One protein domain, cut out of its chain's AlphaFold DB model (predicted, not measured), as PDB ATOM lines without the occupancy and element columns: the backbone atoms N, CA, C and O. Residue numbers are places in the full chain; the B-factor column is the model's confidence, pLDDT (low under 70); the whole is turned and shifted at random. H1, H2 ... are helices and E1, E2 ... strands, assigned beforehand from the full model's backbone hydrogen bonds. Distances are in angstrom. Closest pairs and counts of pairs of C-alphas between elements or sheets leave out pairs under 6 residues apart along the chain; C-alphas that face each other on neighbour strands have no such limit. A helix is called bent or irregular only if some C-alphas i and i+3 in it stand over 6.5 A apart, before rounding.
ATOM      1  N   LEU A   4     185.736 131.142 215.108       52.12
ATOM      2  CA  LEU A   4     186.456 129.994 214.522       52.12
ATOM      3  C   LEU A   4     187.709 129.545 215.294       52.12
ATOM      4  O   LEU A   4     188.293 128.520 214.949       52.12
ATOM      5  N   LEU A   5     188.146 130.300 216.306       52.16
ATOM      6  CA  LEU A   5     189.278 129.920 217.164       52.16
ATOM      7  C   LEU A   5     188.824 129.245 218.467       52.16
ATOM      8  O   LEU A   5     189.656 128.793 219.254       52.16
ATOM      9  N   MET A   6     187.515 129.185 218.716       61.66
ATOM     10  CA  MET A   6     186.951 128.627 219.938       61.66
ATOM     11  C   MET A   6     186.742 127.116 219.791       61.66
ATOM     12  O   MET A   6     186.271 126.630 218.767       61.66
ATOM     13  N   SER A   7     187.070 126.354 220.837       74.06
ATOM     14  CA  SER A   7     186.697 124.938 220.928       74.06
ATOM     15  C   SER A   7     185.176 124.789 220.877       74.06
ATOM     16  O   SER A   7     184.473 125.633 221.432       74.06
ATOM     17  N   ILE A   8     184.667 123.686 220.327       78.38
ATOM     18  CA  ILE A   8     183.221 123.446 220.183       78.38
ATOM     19  C   ILE A   8     182.429 123.642 221.485       78.38
ATOM     20  O   ILE A   8     181.398 124.303 221.471       78.38
ATOM     21  N   ASN A   9     182.966 123.202 222.628       80.12
ATOM     22  CA  ASN A   9     182.327 123.388 223.937       80.12
ATOM     23  C   ASN A   9     182.136 124.874 224.290       80.12
ATOM     24  O   ASN A   9     181.130 125.252 224.878       80.12
ATOM     25  N   LYS A  10     183.081 125.738 223.897       84.94
ATOM     26  CA  LYS A  10     182.982 127.189 224.110       84.94
ATOM     27  C   LYS A  10     181.983 127.833 223.150       84.94
ATOM     28  O   LYS A  10     181.319 128.784 223.536       84.94
ATOM     29  N   ILE A  11     181.877 127.327 221.919       84.19
ATOM     30  CA  ILE A  11     180.883 127.785 220.937       84.19
ATOM     31  C   ILE A  11     179.469 127.448 221.431       84.19
ATOM     32  O   ILE A  11     178.578 128.292 221.370       84.19
ATOM     33  N   GLU A  12     179.273 126.242 221.959       86.00
ATOM     34  CA  GLU A  12     177.993 125.814 222.528       86.00
ATOM     35  C   GLU A  12     177.628 126.590 223.789       86.00
ATOM     36  O   GLU A  12     176.503 127.075 223.879       86.00
ATOM     37  N   ALA A  13     178.578 126.769 224.715       89.88
ATOM     38  CA  ALA A  13     178.373 127.598 225.899       89.88
ATOM     39  C   ALA A  13     177.996 129.032 225.506       89.88
ATOM     40  O   ALA A  13     176.994 129.553 225.979       89.88
ATOM     41  N   TYR A  14     178.730 129.635 224.566       89.69
ATOM     42  CA  TYR A  14     178.431 130.975 224.064       89.69
ATOM     43  C   TYR A  14     177.024 131.075 223.465       89.69
ATOM     44  O   TYR A  14     176.280 131.994 223.789       89.69
ATOM     45  N   ALA A  15     176.619 130.126 222.621       90.56
ATOM     46  CA  ALA A  15     175.265 130.137 222.079       90.56
ATOM     47  C   ALA A  15     174.190 129.915 223.138       90.56
ATOM     48  O   ALA A  15     173.106 130.473 223.008       90.56
ATOM     49  N   ASN A  16     174.463 129.102 224.159       92.19
ATOM     50  CA  ASN A  16     173.537 128.934 225.268       92.19
ATOM     51  C   ASN A  16     173.334 130.255 226.014       92.19
ATOM     52  O   ASN A  16     172.194 130.676 226.190       92.19
ATOM     53  N   GLU A  17     174.425 130.953 226.337       94.69
ATOM     54  CA  GLU A  17     174.358 132.286 226.942       94.69
ATOM     55  C   GLU A  17     173.577 133.263 226.061       94.69
ATOM     56  O   GLU A  17     172.675 133.931 226.553       94.69
ATOM     57  N   LEU A  18     173.827 133.283 224.745       93.62
ATOM     58  CA  LEU A  18     173.082 134.150 223.829       93.62
ATOM     59  C   LEU A  18     171.573 133.882 223.838       93.62
ATOM     60  O   LEU A  18     170.803 134.840 223.752       93.62
ATOM     61  N   ARG A  19     171.150 132.612 223.921       94.12
ATOM     62  CA  ARG A  19     169.725 132.241 223.997       94.12
ATOM     63  C   ARG A  19     169.099 132.692 225.311       94.12
ATOM     64  O   ARG A  19     167.979 133.190 225.297       94.12
ATOM     65  N   ILE A  20     169.820 132.529 226.420       94.75
ATOM     66  CA  ILE A  20     169.353 132.927 227.754       94.75
ATOM     67  C   ILE A  20     169.245 134.451 227.844       94.75
ATOM     68  O   ILE A  20     168.227 134.971 228.296       94.75
ATOM     69  N   SER A  21     170.267 135.178 227.387       95.69
ATOM     70  CA  SER A  21     170.328 136.634 227.524       95.69
ATOM     71  C   SER A  21     169.461 137.391 226.517       95.69
ATOM     72  O   SER A  21     169.150 138.554 226.753       95.69
ATOM     73  N   ASN A  22     169.075 136.770 225.394       94.38
ATOM     74  CA  ASN A  22     168.274 137.418 224.349       94.38
ATOM     75  C   ASN A  22     167.020 136.596 223.991       94.38
ATOM     76  O   ASN A  22     166.956 136.026 222.897       94.38
ATOM     77  N   PRO A  23     165.998 136.549 224.865       92.94
ATOM     78  CA  PRO A  23     164.745 135.856 224.569       92.94
ATOM     79  C   PRO A  23     164.128 136.289 223.228       92.94
ATOM     80  O   PRO A  23     164.153 137.465 222.866       92.94
ATOM     81  N   GLY A  24     163.588 135.325 222.473       91.44
ATOM     82  CA  GLY A  24     163.003 135.543 221.138       91.44
ATOM     83  C   GLY A  24     164.012 135.612 219.983       91.44
ATOM     84  O   GLY A  24     163.614 135.838 218.841       91.44
ATOM     85  N   SER A  25     165.307 135.468 220.275       93.19
ATOM     86  CA  SER A  25     166.390 135.411 219.287       93.19
ATOM     87  C   SER A  25     166.622 133.980 218.811       93.19
ATOM     88  O   SER A  25     166.569 133.048 219.614       93.19
ATOM     89  N   ASP A  26     166.983 133.813 217.539       91.62
ATOM     90  CA  ASP A  26     167.329 132.502 216.989       91.62
ATOM     91  C   ASP A  26     168.842 132.323 216.992       91.62
ATOM     92  O   ASP A  26     169.592 132.991 216.280       91.62
ATOM     93  N   VAL A  27     169.299 131.369 217.798       92.81
ATOM     94  CA  VAL A  27     170.690 130.925 217.815       92.81
ATOM     95  C   VAL A  27     170.698 129.435 217.532       92.81
ATOM     96  O   VAL A  27     170.294 128.626 218.370       92.81
ATOM     97  N   ILE A  28     171.169 129.048 216.354       90.88
ATOM     98  CA  ILE A  28     171.196 127.656 215.896       90.88
ATOM     99  C   ILE A  28     172.655 127.240 215.758       90.88
ATOM    100  O   ILE A  28     173.442 127.929 215.119       90.88
ATOM    101  N   ILE A  29     173.020 126.102 216.348       88.12
ATOM    102  CA  ILE A  29     174.321 125.457 216.148       88.12
ATOM    103  C   ILE A  29     174.069 124.059 215.618       88.12
ATOM    104  O   ILE A  29     173.202 123.353 216.129       88.12
ATOM    105  N   ASN A  30     174.877 123.645 214.648       83.75
ATOM    106  CA  ASN A  30     174.949 122.262 214.219       83.75
ATOM    107  C   ASN A  30     176.382 121.728 214.315       83.75
ATOM    108  O   ASN A  30     177.357 122.391 213.939       83.75
ATOM    109  N   THR A  31     176.486 120.500 214.808       78.44
ATOM    110  CA  THR A  31     177.710 119.708 214.881       78.44
ATOM    111  C   THR A  31     177.634 118.558 213.883       78.44
ATOM    112  O   THR A  31     176.578 117.983 213.638       78.44
ATOM    113  N   SER A  32     178.767 118.227 213.265       78.31
ATOM    114  CA  SER A  32     178.838 117.140 212.287       78.31
ATOM    115  C   SER A  32     178.445 115.810 212.935       78.31
ATOM    116  O   SER A  32     179.079 115.372 213.895       78.31
ATOM    117  N   LYS A  33     177.412 115.169 212.378       75.69
ATOM    118  CA  LYS A  33     176.949 113.841 212.803       75.69
ATOM    119  C   LYS A  33     178.000 112.762 212.532       75.69
ATOM    120  O   LYS A  33     178.193 111.898 213.376       75.69
ATOM    121  N   ASP A  34     178.711 112.862 211.410       76.50
ATOM    122  CA  ASP A  34     179.779 111.925 211.039       76.50
ATOM    123  C   ASP A  34     180.931 111.987 212.047       76.50
ATOM    124  O   ASP A  34     181.357 110.966 212.575       76.50
ATOM    125  N   ALA A  35     181.365 113.201 212.409       73.94
ATOM    126  CA  ALA A  35     182.377 113.371 213.445       73.94
ATOM    127  C   ALA A  35     181.896 112.804 214.787       73.94
ATOM    128  O   ALA A  35     182.669 112.149 215.478       73.94
ATOM    129  N   LEU A  36     180.619 113.014 215.136       77.25
ATOM    130  CA  LEU A  36     180.045 112.487 216.373       77.25
ATOM    131  C   LEU A  36     180.055 110.951 216.407       77.25
ATOM    132  O   LEU A  36     180.344 110.380 217.456       77.25
ATOM    133  N   ALA A  37     179.798 110.292 215.273       75.94
ATOM    134  CA  ALA A  37     179.873 108.835 215.148       75.94
ATOM    135  C   ALA A  37     181.301 108.293 215.356       75.94
ATOM    136  O   ALA A  37     181.475 107.188 215.860       75.94
ATOM    137  N   GLU A  38     182.319 109.093 215.040       81.81
ATOM    138  CA  GLU A  38     183.737 108.791 215.280       81.81
ATOM    139  C   GLU A  38     184.214 109.187 216.695       81.81
ATOM    140  O   GLU A  38     185.410 109.146 216.983       81.81
ATOM    141  N   GLY A  39     183.310 109.621 217.583       78.00
ATOM    142  CA  GLY A  39     183.657 110.121 218.920       78.00
ATOM    143  C   GLY A  39     184.280 111.524 218.924       78.00
ATOM    144  O   GLY A  39     184.745 112.000 219.960       78.00
ATOM    145  N   ASN A  40     184.272 112.211 217.782       76.50
ATOM    146  CA  ASN A  40     184.805 113.555 217.604       76.50
ATOM    147  C   ASN A  40     183.688 114.610 217.632       76.50
ATOM    148  O   ASN A  40     182.539 114.371 217.277       76.50
ATOM    149  N   ARG A  41     184.018 115.848 218.010       71.56
ATOM    150  CA  ARG A  41     183.072 116.973 217.938       71.56
ATOM    151  C   ARG A  41     183.593 118.015 216.967       71.56
ATOM    152  O   ARG A  41     184.555 118.725 217.259       71.56
ATOM    153  N   ARG A  42     182.942 118.120 215.809       76.56
ATOM    154  CA  ARG A  42     183.307 119.078 214.763       76.56
ATOM    155  C   ARG A  42     182.167 120.052 214.505       76.56
ATOM    156  O   ARG A  42     181.029 119.649 214.283       76.56
ATOM    157  N   PHE A  43     182.497 121.338 214.512       78.88
ATOM    158  CA  PHE A  43     181.588 122.402 214.106       78.88
ATOM    159  C   PHE A  43     181.197 122.245 212.629       78.88
ATOM    160  O   PHE A  43     182.075 122.014 211.797       78.88
ATOM    161  N   SER A  44     179.908 122.388 212.312       79.50
ATOM    162  CA  SER A  44     179.416 122.404 210.928       79.50
ATOM    163  C   SER A  44     178.976 123.811 210.531       79.50
ATOM    164  O   SER A  44     179.564 124.430 209.643       79.50
ATOM    165  N   TRP A  45     177.965 124.338 211.221       86.06
ATOM    166  CA  TRP A  45     177.466 125.686 210.980       86.06
ATOM    167  C   TRP A  45     176.761 126.274 212.199       86.06
ATOM    168  O   TRP A  45     176.313 125.560 213.100       86.06
ATOM    169  N   MET A  46     176.651 127.596 212.206       91.00
ATOM    170  CA  MET A  46     175.938 128.382 213.201       91.00
ATOM    171  C   MET A  46     175.165 129.489 212.503       91.00
ATOM    172  O   MET A  46     175.686 130.093 211.572       91.00
ATOM    173  N   TYR A  47     173.969 129.777 212.996       93.94
ATOM    174  CA  TYR A  47     173.167 130.937 212.631       93.94
ATOM    175  C   TYR A  47     172.837 131.725 213.895       93.94
ATOM    176  O   TYR A  47     172.510 131.127 214.924       93.94
ATOM    177  N   ILE A  48     172.962 133.045 213.820       94.44
ATOM    178  CA  ILE A  48     172.605 133.964 214.895       94.44
ATOM    179  C   ILE A  48     171.742 135.076 214.313       94.44
ATOM    180  O   ILE A  48     172.113 135.731 213.335       94.44
ATOM    181  N   TYR A  49     170.622 135.307 214.974       94.56
ATOM    182  CA  TYR A  49     169.689 136.391 214.742       94.56
ATOM    183  C   TYR A  49     169.191 136.885 216.100       94.56
ATOM    184  O   TYR A  49     168.853 136.071 216.957       94.56
ATOM    185  N   PHE A  50     169.130 138.203 216.301       93.06
ATOM    186  CA  PHE A  50     168.620 138.781 217.545       93.06
ATOM    187  C   PHE A  50     167.238 139.402 217.371       93.06
ATOM    188  O   PHE A  50     167.016 140.207 216.463       93.06
ATOM    189  N   HIS A  51     166.337 139.110 218.312       92.31
ATOM    190  CA  HIS A  51     164.976 139.643 218.303       92.31
ATOM    191  C   HIS A  51     164.947 141.172 218.239       92.31
ATOM    192  O   HIS A  51     164.249 141.755 217.409       92.31
ATOM    193  N   ALA A  52     165.783 141.818 219.056       91.44
ATOM    194  CA  ALA A  52     165.912 143.271 219.103       91.44
ATOM    195  C   ALA A  52     166.241 143.879 217.726       91.44
ATOM    196  O   ALA A  52     165.723 144.941 217.385       91.44
ATOM    197  N   LEU A  53     167.031 143.177 216.903       91.56
ATOM    198  CA  LEU A  53     167.393 143.637 215.561       91.56
ATOM    199  C   LEU A  53     166.210 143.562 214.587       91.56
ATOM    200  O   LEU A  53     166.047 144.461 213.766       91.56
ATOM    201  N   LYS A  54     165.335 142.552 214.698       89.69
ATOM    202  CA  LYS A  54     164.075 142.525 213.922       89.69
ATOM    203  C   LYS A  54     163.132 143.625 214.343       89.69
ATOM    204  O   LYS A  54     162.511 144.223 213.474       89.69
ATOM    205  N   VAL A  55     162.997 143.861 215.648       90.31
ATOM    206  CA  VAL A  55     162.131 144.934 216.144       90.31
ATOM    207  C   VAL A  55     162.608 146.259 215.559       90.31
ATOM    208  O   VAL A  55     161.810 146.950 214.934       90.31
ATOM    209  N   GLY A  56     163.908 146.558 215.644       88.69
ATOM    210  CA  GLY A  56     164.495 147.743 215.010       88.69
ATOM    211  C   GLY A  56     164.222 147.797 213.506       88.69
ATOM    212  O   GLY A  56     163.707 148.796 213.013       88.69
ATOM    213  N   PHE A  57     164.469 146.694 212.797       86.38
ATOM    214  CA  PHE A  57     164.211 146.571 211.362       86.38
ATOM    215  C   PHE A  57     162.762 146.874 210.967       86.38
ATOM    216  O   PHE A  57     162.519 147.728 210.115       86.38
ATOM    217  N   LYS A  58     161.794 146.237 211.630       85.94
ATOM    218  CA  LYS A  58     160.360 146.408 211.359       85.94
ATOM    219  C   LYS A  58     159.812 147.757 211.851       85.94
ATOM    220  O   LYS A  58     158.745 148.158 211.405       85.94
ATOM    221  N   SER A  59     160.531 148.473 212.720       86.25
ATOM    222  CA  SER A  59     160.102 149.775 213.265       86.25
ATOM    223  C   SER A  59     160.324 150.961 212.318       86.25
ATOM    224  O   SER A  59     159.978 152.085 212.672       86.25
ATOM    225  N   GLY A  60     160.892 150.742 211.127       78.56
ATOM    226  CA  GLY A  60     161.032 151.797 210.118       78.56
ATOM    227  C   GLY A  60     162.386 151.868 209.419       78.56
ATOM    228  O   GLY A  60     162.692 152.905 208.826       78.56
ATOM    229  N   LEU A  61     163.208 150.811 209.462       82.00
ATOM    230  CA  LEU A  61     164.362 150.747 208.560       82.00
ATOM    231  C   LEU A  61     163.880 150.625 207.111       82.00
ATOM    232  O   LEU A  61     162.746 150.226 206.831       82.00
ATOM    233  N   ARG A  62     164.746 150.992 206.163       82.69
ATOM    234  CA  ARG A  62     164.387 150.894 204.746       82.69
ATOM    235  C   ARG A  62     164.162 149.425 204.368       82.69
ATOM    236  O   ARG A  62     164.887 148.568 204.878       82.69
ATOM    237  N   PRO A  63     163.244 149.128 203.429       82.69
ATOM    238  CA  PRO A  63     163.017 147.779 202.913       82.69
ATOM    239  C   PRO A  63     164.163 147.368 201.972       82.69
ATOM    240  O   PRO A  63     163.987 147.134 200.779       82.69
ATOM    241  N   PHE A  64     165.375 147.347 202.513       85.88
ATOM    242  CA  PHE A  64     166.622 147.085 201.822       85.88
ATOM    243  C   PHE A  64     167.417 146.058 202.616       85.88
ATOM    244  O   PHE A  64     167.707 146.279 203.792       85.88
ATOM    245  N   VAL A  65     167.806 144.980 201.947       88.50
ATOM    246  CA  VAL A  65     168.559 143.873 202.521       88.50
ATOM    247  C   VAL A  65     169.786 143.601 201.657       88.50
ATOM    248  O   VAL A  65     169.689 143.161 200.518       88.50
ATOM    249  N   GLY A  66     170.959 143.877 202.209       90.69
ATOM    250  CA  GLY A  66     172.243 143.473 201.656       90.69
ATOM    251  C   GLY A  66     172.651 142.102 202.189       90.69
ATOM    252  O   GLY A  66     172.605 141.858 203.395       90.69
ATOM    253  N   LEU A  67     173.076 141.224 201.293       90.94
ATOM    254  CA  LEU A  67     173.624 139.909 201.589       90.94
ATOM    255  C   LEU A  67     175.087 139.884 201.163       90.94
ATOM    256  O   LEU A  67     175.415 140.172 200.012       90.94
ATOM    257  N   ASP A  68     175.965 139.511 202.085       88.81
ATOM    258  CA  ASP A  68     177.388 139.367 201.800       88.81
ATOM    259  C   ASP A  68     177.930 138.071 202.410       88.81
ATOM    260  O   ASP A  68     177.434 137.573 203.428       88.81
ATOM    261  N   GLY A  69     178.943 137.502 201.768       88.56
ATOM    262  CA  GLY A  69     179.581 136.260 202.164       88.56
ATOM    263  C   GLY A  69     181.095 136.379 202.088       88.56
ATOM    264  O   GLY A  69     181.681 136.209 201.023       88.56
ATOM    265  N   THR A  70     181.761 136.547 203.228       86.94
ATOM    266  CA  THR A  70     183.223 136.680 203.278       86.94
ATOM    267  C   THR A  70     183.910 135.391 203.722       86.94
ATOM    268  O   THR A  70     183.461 134.694 204.637       86.94
ATOM    269  N   PHE A  71     185.028 135.041 203.082       84.00
ATOM    270  CA  PHE A  71     185.788 133.851 203.461       84.00
ATOM    271  C   PHE A  71     186.606 134.096 204.722       84.00
ATOM    272  O   PHE A  71     187.386 135.044 204.825       84.00
ATOM    273  N   LEU A  72     186.471 133.178 205.669       82.44
ATOM    274  CA  LEU A  72     187.212 133.224 206.913       82.44
ATOM    275  C   LEU A  72     188.621 132.670 206.677       82.44
ATOM    276  O   LEU A  72     188.800 131.568 206.153       82.44
ATOM    277  N   LYS A  73     189.635 133.453 207.055       69.81
ATOM    278  CA  LYS A  73     191.044 133.046 207.001       69.81
ATOM    279  C   LYS A  73     191.400 132.308 208.293       69.81
ATOM    280  O   LYS A  73     191.177 132.831 209.381       69.81
ATOM    281  N   GLY A  74     191.961 131.105 208.187       67.25
ATOM    282  CA  GLY A  74     192.373 130.318 209.349       67.25
ATOM    283  C   GLY A  74     192.665 128.859 209.013       67.25
ATOM    284  O   GLY A  74     192.629 128.456 207.851       67.25
ATOM    285  N   LYS A  75     192.944 128.058 210.051       63.03
ATOM    286  CA  LYS A  75     193.187 126.608 209.924       63.03
ATOM    287  C   LYS A  75     191.964 125.851 209.391       63.03
ATOM    288  O   LYS A  75     192.113 124.828 208.737       63.03
ATOM    289  N   VAL A  76     190.766 126.369 209.662       64.94
ATOM    290  CA  VAL A  76     189.492 125.819 209.197       64.94
ATOM    291  C   VAL A  76     188.955 126.707 208.080       64.94
ATOM    292  O   VAL A  76     188.834 127.920 208.252       64.94
ATOM    293  N   LYS A  77     188.636 126.105 206.931       75.38
ATOM    294  CA  LYS A  77     188.012 126.808 205.806       75.38
ATOM    295  C   LYS A  77     186.535 127.043 206.120       75.38
ATOM    296  O   LYS A  77     185.761 126.096 206.216       75.38
ATOM    297  N   GLY A  78     186.145 128.304 206.250       83.62
ATOM    298  CA  GLY A  78     184.762 128.696 206.501       83.62
ATOM    299  C   GLY A  78     184.365 129.941 205.721       83.62
ATOM    300  O   GLY A  78     185.208 130.619 205.126       83.62
ATOM    301  N   GLN A  79     183.078 130.243 205.745       87.44
ATOM    302  CA  GLN A  79     182.505 131.478 205.231       87.44
ATOM    303  C   GLN A  79     181.630 132.099 206.321       87.44
ATOM    304  O   GLN A  79     180.955 131.391 207.071       87.44
ATOM    305  N   LEU A  80     181.700 133.419 206.447       90.38
ATOM    306  CA  LEU A  80     180.778 134.215 207.241       90.38
ATOM    307  C   LEU A  80     179.777 134.831 206.272       90.38
ATOM    308  O   LEU A  80     180.166 135.633 205.427       90.38
ATOM    309  N   LEU A  81     178.517 134.439 206.403       92.06
ATOM    310  CA  LEU A  81     177.391 135.046 205.706       92.06
ATOM    311  C   LEU A  81     176.788 136.107 206.618       92.06
ATOM    312  O   LEU A  81     176.590 135.845 207.807       92.06
ATOM    313  N   VAL A  82     176.507 137.292 206.093       93.06
ATOM    314  CA  VAL A  82     175.935 138.399 206.863       93.06
ATOM    315  C   VAL A  82     174.781 139.007 206.090       93.06
ATOM    316  O   VAL A  82     174.874 139.241 204.887       93.06
ATOM    317  N   VAL A  83     173.707 139.292 206.816       92.88
ATOM    318  CA  VAL A  83     172.609 140.129 206.351       92.88
ATOM    319  C   VAL A  83     172.749 141.498 206.985       92.88
ATOM    320  O   VAL A  83     172.734 141.625 208.213       92.88
ATOM    321  N   VAL A  84     172.863 142.517 206.148       92.50
ATOM    322  CA  VAL A  84     172.898 143.919 206.556       92.50
ATOM    323  C   VAL A  84     171.708 144.657 205.973       92.50
ATOM    324  O   VAL A  84     171.233 144.355 204.886       92.50
ATOM    325  N   THR A  85     171.228 145.657 206.688       90.44
ATOM    326  CA  THR A  85     170.231 146.604 206.187       90.44
ATOM    327  C   THR A  85     170.765 148.015 206.343       90.44
ATOM    328  O   THR A  85     171.884 148.208 206.826       90.44
ATOM    329  N   LEU A  86     170.000 148.999 205.879       88.00
ATOM    330  CA  LEU A  86     170.351 150.403 206.027       88.00
ATOM    331  C   LEU A  86     169.324 151.092 206.908       88.00
ATOM    332  O   LEU A  86     168.117 151.002 206.660       88.00
ATOM    333  N   ASP A  87     169.819 151.819 207.900       85.19
ATOM    334  CA  ASP A  87     168.981 152.722 208.670       85.19
ATOM    335  C   ASP A  87     168.620 153.994 207.884       85.19
ATOM    336  O   ASP A  87     168.999 154.192 206.719       85.19
ATOM    337  N   SER A  88     167.846 154.874 208.520       81.94
ATOM    338  CA  SER A  88     167.459 156.166 207.944       81.94
ATOM    339  C   SER A  88     168.666 157.047 207.600       81.94
ATOM    340  O   SER A  88     168.580 157.861 206.679       81.94
ATOM    341  N   LEU A  89     169.796 156.856 208.287       86.81
ATOM    342  CA  LEU A  89     171.052 157.582 208.098       86.81
ATOM    343  C   LEU A  89     172.012 156.894 207.111       86.81
ATOM    344  O   LEU A  89     173.083 157.429 206.829       86.81
ATOM    345  N   LYS A  90     171.603 155.768 206.509       84.06
ATOM    346  CA  LYS A  90     172.405 154.943 205.588       84.06
ATOM    347  C   LYS A  90     173.611 154.266 206.256       84.06
ATOM    348  O   LYS A  90     174.555 153.901 205.553       84.06
ATOM    349  N   TYR A  91     173.583 154.059 207.569       87.94
ATOM    350  CA  TYR A  91     174.549 153.196 208.242       87.94
ATOM    351  C   TYR A  91     174.145 151.730 208.124       87.94
ATOM    352  O   TYR A  91     172.961 151.387 208.070       87.94
ATOM    353  N   PHE A  92     175.151 150.855 208.073       88.19
ATOM    354  CA  PHE A  92     174.933 149.415 208.043       88.19
ATOM    355  C   PHE A  92     174.384 148.925 209.377       88.19
ATOM    356  O   PHE A  92     174.994 149.118 210.429       88.19
ATOM    357  N   TYR A  93     173.264 148.222 209.301       88.88
ATOM    358  CA  TYR A  93     172.589 147.613 210.432       88.88
ATOM    359  C   TYR A  93     172.561 146.090 210.230       88.88
ATOM    360  O   TYR A  93     171.714 145.591 209.479       88.88
ATOM    361  N   PRO A  94     173.520 145.333 210.799       91.50
ATOM    362  CA  PRO A  94     173.542 143.880 210.672       91.50
ATOM    363  C   PRO A  94     172.344 143.280 211.410       91.50
ATOM    364  O   PRO A  94     172.067 143.662 212.541       91.50
ATOM    365  N   ILE A  95     171.650 142.339 210.775       91.62
ATOM    366  CA  ILE A  95     170.431 141.722 211.322       91.62
ATOM    367  C   ILE A  95     170.663 140.273 211.739       91.62
ATOM    368  O   ILE A  95     170.202 139.837 212.794       91.62
ATOM    369  N   ALA A  96     171.355 139.521 210.892       94.06
ATOM    370  CA  ALA A  96     171.633 138.115 211.110       94.06
ATOM    371  C   ALA A  96     172.955 137.739 210.451       94.06
ATOM    372  O   ALA A  96     173.383 138.363 209.476       94.06
ATOM    373  N   TRP A  97     173.598 136.701 210.967       94.56
ATOM    374  CA  TRP A  97     174.796 136.144 210.356       94.56
ATOM    375  C   TRP A  97     174.878 134.642 210.568       94.56
ATOM    376  O   TRP A  97     174.352 134.089 211.535       94.56
ATOM    377  N   ALA A  98     175.582 133.981 209.659       92.75
ATOM    378  CA  ALA A  98     175.890 132.571 209.756       92.75
ATOM    379  C   ALA A  98     177.377 132.316 209.559       92.75
ATOM    380  O   ALA A  98     178.033 132.932 208.724       92.75
ATOM    381  N   ILE A  99     177.907 131.369 210.319       89.81
ATOM    382  CA  ILE A  99     179.252 130.837 210.123       89.81
ATOM    383  C   ILE A  99     179.078 129.429 209.605       89.81
ATOM    384  O   ILE A  99     178.460 128.601 210.269       89.81
ATOM    385  N   VAL A 100     179.621 129.162 208.429       87.44
ATOM    386  CA  VAL A 100     179.399 127.911 207.709       87.44
ATOM    387  C   VAL A 100     180.734 127.336 207.259       87.44
ATOM    388  O   VAL A 100     181.658 128.072 206.894       87.44
ATOM    389  N   GLU A 101     180.875 126.016 207.314       81.50
ATOM    390  CA  GLU A 101     182.026 125.351 206.714       81.50
ATOM    391  C   GLU A 101     181.985 125.521 205.190       81.50
ATOM    392  O   GLU A 101     180.982 125.231 204.538       81.50
ATOM    393  N   LYS A 102     183.093 125.973 204.596       75.00
ATOM    394  CA  LYS A 102     183.146 126.175 203.149       75.00
ATOM    395  C   LYS A 102     183.466 124.856 202.452       75.00
ATOM    396  O   LYS A 102     184.631 124.454 202.390       75.00
ATOM    397  N   LYS A 103     182.453 124.233 201.847       72.50
ATOM    398  CA  LYS A 103     182.617 123.134 200.884       72.50
ATOM    399  C   LYS A 103     182.001 123.533 199.547       72.50
ATOM    400  O   LYS A 103     180.828 123.873 199.496       72.50
ATOM    401  N   SER A 104     182.785 123.481 198.466       65.88
ATOM    402  CA  SER A 104     182.372 123.980 197.142       65.88
ATOM    403  C   SER A 104     181.074 123.361 196.617       65.88
ATOM    404  O   SER A 104     180.291 124.054 195.991       65.88
ATOM    405  N   TYR A 105     180.816 122.083 196.902       69.94
ATOM    406  CA  TYR A 105     179.603 121.388 196.457       69.94
ATOM    407  C   TYR A 105     178.367 121.668 197.333       69.94
ATOM    408  O   TYR A 105     177.258 121.316 196.953       69.94
ATOM    409  N   LEU A 106     178.538 122.296 198.503       73.62
ATOM    410  CA  LEU A 106     177.441 122.632 199.421       73.62
ATOM    411  C   LEU A 106     177.120 124.129 199.441       73.62
ATOM    412  O   LEU A 106     176.278 124.540 200.231       73.62
ATOM    413  N   GLU A 107     177.769 124.949 198.610       77.44
ATOM    414  CA  GLU A 107     177.598 126.408 198.619       77.44
ATOM    415  C   GLU A 107     176.127 126.811 198.419       77.44
ATOM    416  O   GLU A 107     175.563 127.501 199.266       77.44
ATOM    417  N   LEU A 108     175.477 126.297 197.369       79.75
ATOM    418  CA  LEU A 108     174.062 126.557 197.067       79.75
ATOM    419  C   LEU A 108     173.126 126.117 198.203       79.75
ATOM    420  O   LEU A 108     172.274 126.879 198.650       79.75
ATOM    421  N   ILE A 109     173.343 124.910 198.732       83.12
ATOM    422  CA  ILE A 109     172.570 124.359 199.857       83.12
ATOM    423  C   ILE A 109     172.722 125.241 201.103       83.12
ATOM    424  O   ILE A 109     171.754 125.478 201.824       83.12
ATOM    425  N   THR A 110     173.931 125.750 201.342       84.38
ATOM    426  CA  THR A 110     174.247 126.603 202.492       84.38
ATOM    427  C   THR A 110     173.547 127.955 202.393       84.38
ATOM    428  O   THR A 110     172.963 128.410 203.378       84.38
ATOM    429  N   TRP A 111     173.555 128.577 201.211       85.94
ATOM    430  CA  TRP A 111     172.831 129.825 200.967       85.94
ATOM    431  C   TRP A 111     171.318 129.641 201.070       85.94
ATOM    432  O   TRP A 111     170.671 130.406 201.780       85.94
ATOM    433  N   ASN A 112     170.759 128.594 200.459       86.69
ATOM    434  CA  ASN A 112     169.328 128.309 200.551       86.69
ATOM    435  C   ASN A 112     168.880 128.087 202.010       86.69
ATOM    436  O   ASN A 112     167.871 128.634 202.457       86.69
ATOM    437  N   TRP A 113     169.667 127.336 202.788       89.00
ATOM    438  CA  TRP A 113     169.429 127.159 204.222       89.00
ATOM    439  C   TRP A 113     169.465 128.492 204.983       89.00
ATOM    440  O   TRP A 113     168.564 128.778 205.773       89.00
ATOM    441  N   PHE A 114     170.468 129.331 204.715       90.50
ATOM    442  CA  PHE A 114     170.607 130.639 205.353       90.50
ATOM    443  C   PHE A 114     169.434 131.577 205.030       90.50
ATOM    444  O   PHE A 114     168.867 132.182 205.940       90.50
ATOM    445  N   LEU A 115     169.029 131.656 203.761       89.69
ATOM    446  CA  LEU A 115     167.892 132.470 203.317       89.69
ATOM    447  C   LEU A 115     166.564 131.962 203.886       89.69
ATOM    448  O   LEU A 115     165.718 132.766 204.276       89.69
ATOM    449  N   THR A 116     166.400 130.642 204.009       90.12
ATOM    450  CA  THR A 116     165.217 130.040 204.644       90.12
ATOM    451  C   THR A 116     165.101 130.463 206.109       90.12
ATOM    452  O   THR A 116     164.037 130.906 206.548       90.12
ATOM    453  N   LEU A 117     166.205 130.391 206.861       92.06
ATOM    454  CA  LEU A 117     166.241 130.850 208.251       92.06
ATOM    455  C   LEU A 117     165.995 132.353 208.369       92.06
ATOM    456  O   LEU A 117     165.273 132.781 209.266       92.06
ATOM    457  N   LEU A 118     166.555 133.150 207.458       90.75
ATOM    458  CA  LEU A 118     166.346 134.593 207.429       90.75
ATOM    459  C   LEU A 118     164.872 134.952 207.208       90.75
ATOM    460  O   LEU A 118     164.330 135.772 207.949       90.75
ATOM    461  N   LYS A 119     164.229 134.323 206.215       89.44
ATOM    462  CA  LYS A 119     162.809 134.525 205.891       89.44
ATOM    463  C   LYS A 119     161.928 134.228 207.101       89.44
ATOM    464  O   LYS A 119     161.064 135.039 207.429       89.44
ATOM    465  N   HIS A 120     162.198 133.117 207.787       90.06
ATOM    466  CA  HIS A 120     161.498 132.739 209.013       90.06
ATOM    467  C   HIS A 120     161.740 133.744 210.150       90.06
ATOM    468  O   HIS A 120     160.794 134.285 210.718       90.06
ATOM    469  N   SER A 121     163.005 134.050 210.441       90.12
ATOM    470  CA  SER A 121     163.392 134.915 211.563       90.12
ATOM    471  C   SER A 121     162.786 136.312 211.429       90.12
ATOM    472  O   SER A 121     162.214 136.851 212.380       90.12
ATOM    473  N   LEU A 122     162.838 136.895 210.227       86.69
ATOM    474  CA  LEU A 122     162.350 138.251 209.969       86.69
ATOM    475  C   LEU A 122     160.862 138.345 209.644       86.69
ATOM    476  O   LEU A 122     160.354 139.466 209.594       86.69
ATOM    477  N   ASP A 123     160.163 137.217 209.507       86.81
ATOM    478  CA  ASP A 123     158.769 137.180 209.050       86.81
ATOM    479  C   ASP A 123     158.600 138.023 207.773       86.81
ATOM    480  O   ASP A 123     157.875 139.022 207.731       86.81
ATOM    481  N   LEU A 124     159.414 137.706 206.761       83.44
ATOM    482  CA  LEU A 124     159.395 138.422 205.485       83.44
ATOM    483  C   LEU A 124     158.218 137.924 204.655       83.44
ATOM    484  O   LEU A 124     158.192 136.768 204.222       83.44
ATOM    485  N   LYS A 125     157.262 138.819 204.413       78.62
ATOM    486  CA  LYS A 125     156.120 138.558 203.537       78.62
ATOM    487  C   LYS A 125     156.441 139.006 202.118       78.62
ATOM    488  O   LYS A 125     157.116 140.010 201.907       78.62
ATOM    489  N   LEU A 126     155.923 138.257 201.147       59.75
ATOM    490  CA  LEU A 126     156.166 138.471 199.717       59.75
ATOM    491  C   LEU A 126     155.736 139.873 199.244       59.75
ATOM    492  O   LEU A 126     156.339 140.438 198.341       59.75
ATOM    493  N   GLU A 127     154.724 140.445 199.892       61.78
ATOM    494  CA  GLU A 127     154.109 141.722 199.520       61.78
ATOM    495  C   GLU A 127     154.814 142.951 200.126       61.78
ATOM    496  O   GLU A 127     154.488 144.080 199.774       61.78
ATOM    497  N   GLU A 128     155.804 142.768 201.012       69.25
ATOM    498  CA  GLU A 128     156.439 143.877 201.751       69.25
ATOM    499  C   GLU A 128     157.479 144.674 200.929       69.25
ATOM    500  O   GLU A 128     158.075 145.623 201.437       69.25
ATOM    501  N   GLY A 129     157.694 144.340 199.649       74.19
ATOM    502  CA  GLY A 129     158.475 145.176 198.721       74.19
ATOM    503  C   GLY A 129     159.973 145.299 199.046       74.19
ATOM    504  O   GLY A 129     160.606 146.293 198.684       74.19
ATOM    505  N   PHE A 130     160.558 144.313 199.733       81.50
ATOM    506  CA  PHE A 130     161.983 144.316 200.067       81.50
ATOM    507  C   PHE A 130     162.876 144.214 198.830       81.50
ATOM    508  O   PHE A 130     162.717 143.328 197.993       81.50
ATOM    509  N   THR A 131     163.874 145.093 198.769       83.75
ATOM    510  CA  THR A 131     164.959 145.025 197.787       83.75
ATOM    511  C   THR A 131     166.127 144.238 198.362       83.75
ATOM    512  O   THR A 131     166.675 144.637 199.392       83.75
ATOM    513  N   PHE A 132     166.548 143.182 197.671       84.12
ATOM    514  CA  PHE A 132     167.752 142.423 197.991       84.12
ATOM    515  C   PHE A 132     168.895 142.820 197.067       84.12
ATOM    516  O   PHE A 132     168.702 143.093 195.879       84.12
ATOM    517  N   ILE A 133     170.089 142.875 197.642       86.00
ATOM    518  CA  ILE A 133     171.342 143.004 196.912       86.00
ATOM    519  C   ILE A 133     172.306 141.970 197.470       86.00
ATOM    520  O   ILE A 133     172.571 141.978 198.670       86.00
ATOM    521  N   SER A 134     172.872 141.138 196.605       84.25
ATOM    522  CA  SER A 134     173.904 140.184 196.986       84.25
ATOM    523  C   SER A 134     175.159 140.323 196.124       84.25
ATOM    524  O   SER A 134     175.089 140.624 194.930       84.25
ATOM    525  N   ASP A 135     176.329 140.089 196.726       74.06
ATOM    526  CA  ASP A 135     177.574 139.823 195.985       74.06
ATOM    527  C   ASP A 135     177.749 138.312 195.779       74.06
ATOM    528  O   ASP A 135     178.805 137.729 196.038       74.06
ATOM    529  N   MET A 136     176.676 137.635 195.350       63.94
ATOM    530  CA  MET A 136     176.752 136.240 194.926       63.94
ATOM    531  C   MET A 136     177.554 136.164 193.622       63.94
ATOM    532  O   MET A 136     177.022 136.085 192.513       63.94
ATOM    533  N   GLN A 137     178.881 136.216 193.744       48.66
ATOM    534  CA  GLN A 137     179.784 135.972 192.635       48.66
ATOM    535  C   GLN A 137     179.460 134.610 192.021       48.66
ATOM    536  O   GLN A 137     179.566 133.578 192.679       48.66
ATOM    537  N   LYS A 138     179.122 134.613 190.725       51.97
ATOM    538  CA  LYS A 138     178.963 133.414 189.894       51.97
ATOM    539  C   LYS A 138     180.202 132.522 190.016       51.97
ATOM    540  O   LYS A 138     181.179 132.696 189.285       51.97
ATOM    541  N   LEU A 176     167.353 142.356 193.334       67.94
ATOM    542  CA  LEU A 176     166.537 141.152 193.238       67.94
ATOM    543  C   LEU A 176     165.507 141.116 194.368       67.94
ATOM    544  O   LEU A 176     165.630 141.802 195.387       67.94
ATOM    545  N   THR A 177     164.470 140.320 194.175       72.06
ATOM    546  CA  THR A 177     163.534 139.902 195.221       72.06
ATOM    547  C   THR A 177     164.073 138.664 195.944       72.06
ATOM    548  O   THR A 177     164.933 137.951 195.426       72.06
ATOM    549  N   ILE A 178     163.564 138.364 197.146       68.56
ATOM    550  CA  ILE A 178     164.033 137.194 197.911       68.56
ATOM    551  C   ILE A 178     163.795 135.876 197.168       68.56
ATOM    552  O   ILE A 178     164.594 134.957 197.293       68.56
ATOM    553  N   GLU A 179     162.713 135.782 196.391       67.44
ATOM    554  CA  GLU A 179     162.380 134.579 195.627       67.44
ATOM    555  C   GLU A 179     163.327 134.395 194.444       67.44
ATOM    556  O   GLU A 179     163.722 133.268 194.163       67.44
ATOM    557  N   GLU A 180     163.741 135.479 193.786       71.56
ATOM    558  CA  GLU A 180     164.774 135.418 192.751       71.56
ATOM    559  C   GLU A 180     166.116 134.983 193.349       71.56
ATOM    560  O   GLU A 180     166.777 134.120 192.778       71.56
ATOM    561  N   GLU A 181     166.482 135.487 194.530       68.19
ATOM    562  CA  GLU A 181     167.683 135.042 195.252       68.19
ATOM    563  C   GLU A 181     167.588 133.562 195.677       68.19
ATOM    564  O   GLU A 181     168.512 132.780 195.451       68.19
ATOM    565  N   LEU A 182     166.440 133.125 196.207       69.06
ATOM    566  CA  LEU A 182     166.173 131.717 196.530       69.06
ATOM    567  C   LEU A 182     166.259 130.825 195.276       69.06
ATOM    568  O   LEU A 182     166.923 129.784 195.304       69.06
ATOM    569  N   HIS A 183     165.676 131.243 194.150       72.25
ATOM    570  CA  HIS A 183     165.748 130.509 192.881       72.25
ATOM    571  C   HIS A 183     167.176 130.437 192.333       72.25
ATOM    572  O   HIS A 183     167.595 129.374 191.872       72.25
ATOM    573  N   LEU A 184     167.950 131.522 192.424       67.62
ATOM    574  CA  LEU A 184     169.361 131.533 192.027       67.62
ATOM    575  C   LEU A 184     170.212 130.583 192.880       67.62
ATOM    576  O   LEU A 184     171.204 130.041 192.385       67.62
ATOM    577  N   THR A 185     169.816 130.342 194.133       63.66
ATOM    578  CA  THR A 185     170.485 129.382 195.027       63.66
ATOM    579  C   THR A 185     170.003 127.935 194.869       63.66
ATOM    580  O   THR A 185     170.560 127.036 195.500       63.66
ATOM    581  N   THR A 186     169.002 127.665 194.026       61.38
ATOM    582  CA  THR A 186     168.474 126.306 193.839       61.38
ATOM    583  C   THR A 186     169.381 125.503 192.891       61.38
ATOM    584  O   THR A 186     169.670 125.968 191.784       61.38
TER     585      THR A 186
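This is residues 4 to 138 and 176 to 186 of the 193 residues of the protein "uncharacterized protein LOC107774680" of Nicotiana tabacum (UniProt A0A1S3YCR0). A twisted, curled sheet of six strands has helices on both faces: long H4 crosses one face slantwise, with H5 beside it over edge strand E6, and H1 covers E1 on the other face. H3 sits over E5, and small H2 lies far out between E1 and E2. The 146 printed residues, with five named helices and six named strands, run H1 E1 H2 E2 H3 E3 E4 E5 H4 E6 H5, a mixed class. The mixed sheet has the order E1 E2 E5 E4 E3 E6. The whole is compact, with a radius of gyration of the C-alphas of 15.9 A and spans of 48 by 38 by 25 A.

Find C-alpha 8 at (183.221, 123.446, 220.183); from there H1, residues 8 to 21, runs 19.9 A. Next come E1, 26 to 31, H2, 33 to 37, E2, 43 to 49, and H3, 51 to 58. E3, 64 to 72, spans 25.3 A, E4, 78 to 86, 26.1 A, and E5, 92 to 101, 25.1 A. H4, 104 to 122, begins at C-alpha (182.372, 123.980, 197.142) and spans 27.7 A; it is irregular, with C-alphas 105 and 108 7.6 A apart. E6 is 131 to 134; H5, 178 to 184, ends at C-alpha (169.361, 131.533, 192.027).

Look first at the meander E3 E4 E5, each strand the antiparallel neighbour of the one before: N 68 and O 82 are 3.0 A apart, N 83 and O 96 2.8 A. E5 bends by 68 degrees at residue 95. E2 is antiparallel to E5 (N 48 to O 97, 2.9 A) and to E1 (N 28 to O 47, 2.9 A); E6 is parallel to E3 (N 67 to O 133, 2.8 A). E5, H4 and E6 form a split strand-helix-strand unit, E4 and E3 lying between its strands, with a right-handed crossover. H4 is on the sheet at a height of 8.9 A, its closest C-alphas to E5 being Phe 114 and Ala 98, 7.1 A. H5, on the same face, is close but not clearly touching H4: Leu 182 and Asn 112 have C-alphas 6.1 A apart. H1, on the opposite face from H4, runs along E1 at 16 degrees on the local plane; the closest C-alphas are Ala 15 and Val 27, 6.3 A. H3 is over E5, with closest C-alphas Leu 53 and Ile 95, 5.6 A. H2 is only just not on the sheet, with 4 pairs of C-alphas within 10 A. Every O i to N i+4 pair is within hydrogen-bond range in H1, H2, H3 and H5, and 13 of 15 in H4.

The two C-alphas farthest apart are those of Glu 38 and Leu 89, 50.9 A. Residues 139 to 175 are not printed; C-alphas 138 and 176 are 15.0 A apart across the cut. Of the links printed whole, H4 to E6 is short and the others are tight. Mean pLDDT of the printed part is 82.2, with 23 residues under 70, among them 73 to 76 and 136 to 138.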